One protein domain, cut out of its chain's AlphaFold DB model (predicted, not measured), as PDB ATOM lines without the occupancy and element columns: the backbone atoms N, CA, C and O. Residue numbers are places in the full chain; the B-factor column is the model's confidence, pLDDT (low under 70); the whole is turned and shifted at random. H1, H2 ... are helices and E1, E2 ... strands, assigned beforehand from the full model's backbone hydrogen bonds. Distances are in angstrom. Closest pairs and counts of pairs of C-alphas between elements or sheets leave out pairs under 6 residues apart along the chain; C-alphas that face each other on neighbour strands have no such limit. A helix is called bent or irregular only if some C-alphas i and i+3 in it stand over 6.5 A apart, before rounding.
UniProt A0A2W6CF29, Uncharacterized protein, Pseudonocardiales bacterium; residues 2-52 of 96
ATOM      1  N   GLU A   2      92.258 155.272  20.894       91.00
ATOM      2  CA  GLU A   2      92.201 154.350  19.739       91.00
ATOM      3  C   GLU A   2      93.531 154.233  18.975       91.00
ATOM      4  O   GLU A   2      93.989 153.141  18.645       91.00
ATOM      5  N   THR A   3      94.204 155.361  18.757       94.19
ATOM      6  CA  THR A   3      95.465 155.423  18.007       94.19
ATOM      7  C   THR A   3      96.618 154.691  18.690       94.19
ATOM      8  O   THR A   3      97.457 154.121  17.995       94.19
ATOM      9  N   SER A   4      96.678 154.671  20.026       96.19
ATOM     10  CA  SER A   4      97.722 153.944  20.759       96.19
ATOM     11  C   SER A   4      97.568 152.435  20.587       96.19
ATOM     12  O   SER A   4      98.542 151.779  20.224       96.19
ATOM     13  N   LEU A   5      96.347 151.900  20.725       95.56
ATOM     14  CA  LEU A   5      96.053 150.490  20.446       95.56
ATOM     15  C   LEU A   5      96.447 150.112  19.013       95.56
ATOM     16  O   LEU A   5      97.133 149.113  18.798       95.56
ATOM     17  N   LEU A   6      96.039 150.918  18.028       97.25
ATOM     18  CA  LEU A   6      96.320 150.632  16.623       97.25
ATOM     19  C   LEU A   6      97.818 150.672  16.299       97.25
ATOM     20  O   LEU A   6      98.270 149.852  15.504       97.25
ATOM     21  N   LYS A   7      98.591 151.566  16.929       97.56
ATOM     22  CA  LYS A   7     100.059 151.586  16.814       97.56
ATOM     23  C   LYS A   7     100.696 150.324  17.404       97.56
ATOM     24  O   LYS A   7     101.606 149.753  16.805       97.56
ATOM     25  N   THR A   8     100.201 149.853  18.547       97.38
ATOM     26  CA  THR A   8     100.665 148.593  19.148       97.38
ATOM     27  C   THR A   8     100.360 147.402  18.239       97.38
ATOM     28  O   THR A   8     101.237 146.575  17.989       97.38
ATOM     29  N   LEU A   9      99.146 147.331  17.684       96.88
ATOM     30  CA  LEU A   9      98.756 146.278  16.742       96.88
ATOM     31  C   LEU A   9      99.575 146.338  15.450       96.88
ATOM     32  O   LEU A   9     100.050 145.305  14.978       96.88
ATOM     33  N   SER A  10      99.795 147.533  14.901       97.56
ATOM     34  CA  SER A  10     100.581 147.699  13.679       97.56
ATOM     35  C   SER A  10     102.028 147.250  13.879       97.56
ATOM     36  O   SER A  10     102.559 146.536  13.032       97.56
ATOM     37  N   GLY A  11     102.634 147.577  15.028       97.94
ATOM     38  CA  GLY A  11     103.960 147.083  15.405       97.94
ATOM     39  C   GLY A  11     103.999 145.558  15.548       97.94
ATOM     40  O   GLY A  11     104.851 144.905  14.949       97.94
ATOM     41  N   LYS A  12     103.029 144.971  16.265       97.44
ATOM     42  CA  LYS A  12     102.938 143.516  16.484       97.44
ATOM     43  C   LYS A  12     102.791 142.722  15.182       97.44
ATOM     44  O   LYS A  12     103.392 141.663  15.038       97.44
ATOM     45  N   HIS A  13     101.994 143.226  14.245       95.94
ATOM     46  CA  HIS A  13     101.663 142.531  12.999       95.94
ATOM     47  C   HIS A  13     102.495 142.991  11.794       95.94
ATOM     48  O   HIS A  13     102.169 142.615  10.669       95.94
ATOM     49  N   ARG A  14     103.547 143.804  12.009       96.31
ATOM     50  CA  ARG A  14     104.383 144.398  10.945       96.31
ATOM     51  C   ARG A  14     103.530 145.007   9.828       96.31
ATOM     52  O   ARG A  14     103.707 144.731   8.644       96.31
ATOM     53  N   SER A  15     102.534 145.787  10.229       96.56
ATOM     54  CA  SER A  15     101.531 146.362   9.341       96.56
ATOM     55  C   SER A  15     101.424 147.869   9.529       96.56
ATOM     56  O   SER A  15     102.137 148.457  10.337       96.56
ATOM     57  N   THR A  16     100.519 148.510   8.792       97.50
ATOM     58  CA  THR A  16     100.219 149.933   8.963       97.50
ATOM     59  C   THR A  16      99.018 150.129   9.885       97.50
ATOM     60  O   THR A  16      98.121 149.286   9.967       97.50
ATOM     61  N   VAL A  17      98.972 151.281  10.557       97.44
ATOM     62  CA  VAL A  17      97.838 151.692  11.403       97.44
ATOM     63  C   VAL A  17      96.529 151.678  10.609       97.44
ATOM     64  O   VAL A  17      95.521 151.175  11.093       97.44
ATOM     65  N   THR A  18      96.552 152.164   9.365       97.12
ATOM     66  CA  THR A  18      95.381 152.202   8.476       97.12
ATOM     67  C   THR A  18      94.874 150.807   8.121       97.12
ATOM     68  O   THR A  18      93.664 150.573   8.140       97.12
ATOM     69  N   LYS A  19      95.779 149.855   7.854       97.25
ATOM     70  CA  LYS A  19      95.414 148.459   7.590       97.25
ATOM     71  C   LYS A  19      94.799 147.814   8.830       97.25
ATOM     72  O   LYS A  19      93.734 147.221   8.717       97.25
ATOM     73  N   MET A  20      95.398 148.000  10.007       97.44
ATOM     74  CA  MET A  20      94.852 147.473  11.267       97.44
ATOM     75  C   MET A  20      93.485 148.075  11.607       97.44
ATOM     76  O   MET A  20      92.572 147.346  11.984       97.44
ATOM     77  N   ALA A  21      93.316 149.385  11.404       96.31
ATOM     78  CA  ALA A  21      92.039 150.059  11.608       96.31
ATOM     79  C   ALA A  21      90.963 149.481  10.685       96.31
ATOM     80  O   ALA A  21      89.887 149.123  11.148       96.31
ATOM     81  N   ARG A  22      91.266 149.313   9.390       96.31
ATOM     82  CA  ARG A  22      90.330 148.729   8.420       96.31
ATOM     83  C   ARG A  22      89.990 147.273   8.739       96.31
ATOM     84  O   ARG A  22      88.829 146.903   8.628       96.31
ATOM     85  N   CYS A  23      90.976 146.465   9.130       95.06
ATOM     86  CA  CYS A  23      90.776 145.052   9.452       95.06
ATOM     87  C   CYS A  23      89.873 144.840  10.672       95.06
ATOM     88  O   CYS A  23      89.132 143.864  10.709       95.06
ATOM     89  N   HIS A  24      89.945 145.731  11.663       95.38
ATOM     90  CA  HIS A  24      89.218 145.579  12.923       95.38
ATOM     91  C   HIS A  24      88.003 146.497  13.055       95.38
ATOM     92  O   HIS A  24      87.281 146.386  14.042       95.38
ATOM     93  N   LYS A  25      87.754 147.391  12.091       95.56
ATOM     94  CA  LYS A  25      86.580 148.267  12.095       95.56
ATOM     95  C   LYS A  25      85.306 147.425  12.074       95.56
ATOM     96  O   LYS A  25      85.076 146.653  11.150       95.56
ATOM     97  N   ALA A  26      84.459 147.638  13.067       95.19
ATOM     98  CA  ALA A  26      83.144 147.035  13.179       95.19
ATOM     99  C   ALA A  26      82.108 148.108  13.520       95.19
ATOM    100  O   ALA A  26      82.426 149.128  14.134       95.19
ATOM    101  N   MET A  27      80.865 147.867  13.119       94.81
ATOM    102  CA  MET A  27      79.715 148.659  13.538       94.81
ATOM    103  C   MET A  27      78.850 147.796  14.448       94.81
ATOM    104  O   MET A  27      78.601 146.630  14.146       94.81
ATOM    105  N   ILE A  28      78.456 148.358  15.582       92.69
ATOM    106  CA  ILE A  28      77.719 147.657  16.630       92.69
ATOM    107  C   ILE A  28      76.476 148.447  17.000       92.69
ATOM    108  O   ILE A  28      76.544 149.659  17.222       92.69
ATOM    109  N   GLU A  29      75.361 147.738  17.110       91.75
ATOM    110  CA  GLU A  29      74.140 148.296  17.669       91.75
ATOM    111  C   GLU A  29      74.326 148.478  19.176       91.75
ATOM    112  O   GLU A  29      74.686 147.547  19.904       91.75
ATOM    113  N   THR A  30      74.125 149.705  19.647       88.06
ATOM    114  CA  THR A  30      73.996 150.002  21.075       88.06
ATOM    115  C   THR A  30      72.557 150.407  21.362       88.06
ATOM    116  O   THR A  30      71.881 150.883  20.452       88.06
ATOM    117  N   PRO A  31      72.087 150.334  22.618       86.56
ATOM    118  CA  PRO A  31      70.744 150.802  22.978       86.56
ATOM    119  C   PRO A  31      70.451 152.268  22.614       86.56
ATOM    120  O   PRO A  31      69.303 152.689  22.618       86.56
ATOM    121  N   VAL A  32      71.489 153.062  22.326       85.38
ATOM    122  CA  VAL A  32      71.390 154.485  21.970       85.38
ATOM    123  C   VAL A  32      71.552 154.708  20.455       85.38
ATOM    124  O   VAL A  32      71.349 155.818  19.976       85.38
ATOM    125  N   GLY A  33      71.927 153.673  19.697       88.38
ATOM    126  CA  GLY A  33      72.135 153.719  18.250       88.38
ATOM    127  C   GLY A  33      73.439 153.056  17.787       88.38
ATOM    128  O   GLY A  33      74.246 152.601  18.610       88.38
ATOM    129  N   PRO A  34      73.684 153.014  16.472       92.81
ATOM    130  CA  PRO A  34      74.864 152.378  15.908       92.81
ATOM    131  C   PRO A  34      76.134 153.163  16.251       92.81
ATOM    132  O   PRO A  34      76.187 154.395  16.197       92.81
ATOM    133  N   ARG A  35      77.199 152.443  16.607       91.81
ATOM    134  CA  ARG A  35      78.520 153.011  16.909       91.81
ATOM    135  C   ARG A  35      79.597 152.247  16.153       91.81
ATOM    136  O   ARG A  35      79.520 151.034  15.990       91.81
ATOM    137  N   THR A  36      80.638 152.953  15.722       92.94
ATOM    138  CA  THR A  36      81.844 152.307  15.187       92.94
ATOM    139  C   THR A  36      82.767 151.925  16.344       92.94
ATOM    140  O   THR A  36      82.958 152.707  17.277       92.94
ATOM    141  N   CYS A  37      83.338 150.726  16.297       94.50
ATOM    142  CA  CYS A  37      84.332 150.244  17.249       94.50
ATOM    143  C   CYS A  37      85.402 149.395  16.553       94.50
ATOM    144  O   CYS A  37      85.287 149.076  15.369       94.50
ATOM    145  N   LEU A  38      86.424 148.993  17.308       95.75
ATOM    146  CA  LEU A  38      87.376 147.972  16.881       95.75
ATOM    147  C   LEU A  38      86.993 146.636  17.526       95.75
ATOM    148  O   LEU A  38      86.845 146.570  18.747       95.75
ATOM    149  N   GLN A  39      86.814 145.583  16.727       95.44
ATOM    150  CA  GLN A  39      86.394 144.264  17.200       95.44
ATOM    151  C   GLN A  39      87.194 143.132  16.547       95.44
ATOM    152  O   GLN A  39      87.512 143.167  15.358       95.44
ATOM    153  N   VAL A  40      87.470 142.094  17.337       94.56
ATOM    154  CA  VAL A  40      87.968 140.795  16.868       94.56
ATOM    155  C   VAL A  40      87.120 139.685  17.476       94.56
ATOM    156  O   VAL A  40      86.867 139.690  18.681       94.56
ATOM    157  N   THR A  41      86.726 138.722  16.641       93.44
ATOM    158  CA  THR A  41      86.031 137.496  17.051       93.44
ATOM    159  C   THR A  41      86.907 136.290  16.715       93.44
ATOM    160  O   THR A  41      87.346 136.151  15.575       93.44
ATOM    161  N   VAL A  42      87.158 135.413  17.691       92.94
ATOM    162  CA  VAL A  42      87.925 134.168  17.497       92.94
ATOM    163  C   VAL A  42      87.029 132.950  17.736       92.94
ATOM    164  O   VAL A  42      86.371 132.855  18.772       92.94
ATOM    165  N   TYR A  43      87.019 131.998  16.796       86.75
ATOM    166  CA  TYR A  43      86.125 130.829  16.790       86.75
ATOM    167  C   TYR A  43      86.723 129.600  17.499       86.75
ATOM    168  O   TYR A  43      86.972 128.570  16.883       86.75
ATOM    169  N   ARG A  44      86.959 129.689  18.812       76.81
ATOM    170  CA  ARG A  44      87.363 128.537  19.655       76.81
ATOM    171  C   ARG A  44      86.332 128.225  20.754       76.81
ATOM    172  O   ARG A  44      86.668 127.584  21.742       76.81
ATOM    173  N   LYS A  45      85.074 128.643  20.540       78.25
ATOM    174  CA  LYS A  45      84.133 129.325  21.467       78.25
ATOM    175  C   LYS A  45      84.243 130.836  21.241       78.25
ATOM    176  O   LYS A  45      85.367 131.335  21.274       78.25
ATOM    177  N   PRO A  46      83.146 131.544  20.921       83.00
ATOM    178  CA  PRO A  46      83.225 132.905  20.404       83.00
ATOM    179  C   PRO A  46      83.756 133.860  21.476       83.00
ATOM    180  O   PRO A  46      83.024 134.316  22.349       83.00
ATOM    181  N   LEU A  47      85.054 134.155  21.396       93.62
ATOM    182  CA  LEU A  47      85.708 135.172  22.210       93.62
ATOM    183  C   LEU A  47      85.696 136.475  21.423       93.62
ATOM    184  O   LEU A  47      86.308 136.567  20.355       93.62
ATOM    185  N   VAL A  48      84.975 137.461  21.950       92.50
ATOM    186  CA  VAL A  48      84.812 138.775  21.332       92.50
ATOM    187  C   VAL A  48      85.574 139.800  22.160       92.50
ATOM    188  O   VAL A  48      85.204 140.090  23.296       92.50
ATOM    189  N   ALA A  49      86.630 140.365  21.581       93.25
ATOM    190  CA  ALA A  49      87.351 141.493  22.159       93.25
ATOM    191  C   ALA A  49      86.923 142.778  21.447       93.25
ATOM    192  O   ALA A  49      86.951 142.847  20.216       93.25
ATOM    193  N   ARG A  50      86.518 143.791  22.221       93.69
ATOM    194  CA  ARG A  50      86.017 145.071  21.704       93.69
ATOM    195  C   ARG A  50      86.730 146.237  22.361       93.69
ATOM    196  O   ARG A  50      86.902 146.266  23.576       93.69
ATOM    197  N   PHE A  51      87.100 147.209  21.540       93.62
ATOM    198  CA  PHE A  51      87.635 148.487  21.975       93.62
ATOM    199  C   PHE A  51      86.778 149.625  21.415       93.62
ATOM    200  O   PHE A  51      86.510 149.690  20.213       93.62
ATOM    201  N   GLY A  52      86.351 150.533  22.294       91.44
ATOM    202  CA  GLY A  52      85.352 151.549  21.968       91.44
ATOM    203  C   GLY A  52      83.933 150.976  21.961       91.44
ATOM    204  O   GLY A  52      83.659 149.958  22.592       91.44
TER     205      GLY A  52
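AT A GLANCE: This is residues 2 to 52 of the 96 residues of an uncharacterized protein of Pseudonocardiales bacterium (UniProt A0A2W6CF29). Two antiparallel hairpins share one long bent strand, E2, and reach out in different directions like the arms of an L, while two short helices, H1 and H2, pack together near the corner. The hairpin tips, residues 29 to 34 and 42 to 47, stick out free. The 51 printed residues hold H1, H2, E1, E2, E3 in that order; the class is mixed, and the strongly twisted sheet E1 - E2 - E3 is a meander, each strand the antiparallel neighbour of the one before. The whole is only just loose, close to compact, with a radius of gyration of the C-alphas of 12.0 A, and flat, spanning 35 by 26 by 14 A.

HOW THE PARTS SIT: Look first at inner strand E2, residues 33 to 43, which bends by 75 degrees at residue 36. Its hairpin with E1, residues 25 to 30, has N 28 and O 35 at 2.9 A. Its hairpin with E3, residues 46 to 52, has N 40 and O 49 at 3.0 A. Edge strands E1 and E3 are apart. H2, residues 17 to 24, is on the sheet over E1, at a height of 7.1 A over the sheet, and stands up from it at 54 degrees. H1, residues 2 to 12, only grazes the sheet with residues 2 to 6. H1 and H2 touch, about perpendicular at 84 degrees; their closest C-alphas, Ser 10 and Val 17, are 5.4 A apart. In both helices every O i to N i+4 pair is within hydrogen-bond range.

IN THESE COORDINATES: Find C-alpha 33 at (72.135, 153.719, 18.250); E2 runs 26.9 A to C-alpha 43. E3 spans 18.8 A and ends at C-alpha 52, (85.352, 151.549, 21.968). E1 spans 15.6 A, H2 10.7 A. H1 begins at C-alpha 2, (92.201, 154.350, 19.739), and spans 15.6 A.

THE WHOLE: The farthest C-alphas, Arg 14 and Pro 31, are 36.3 A apart. The printed part has no cut, its four links are tight, and no printed residue is under 70 in pLDDT.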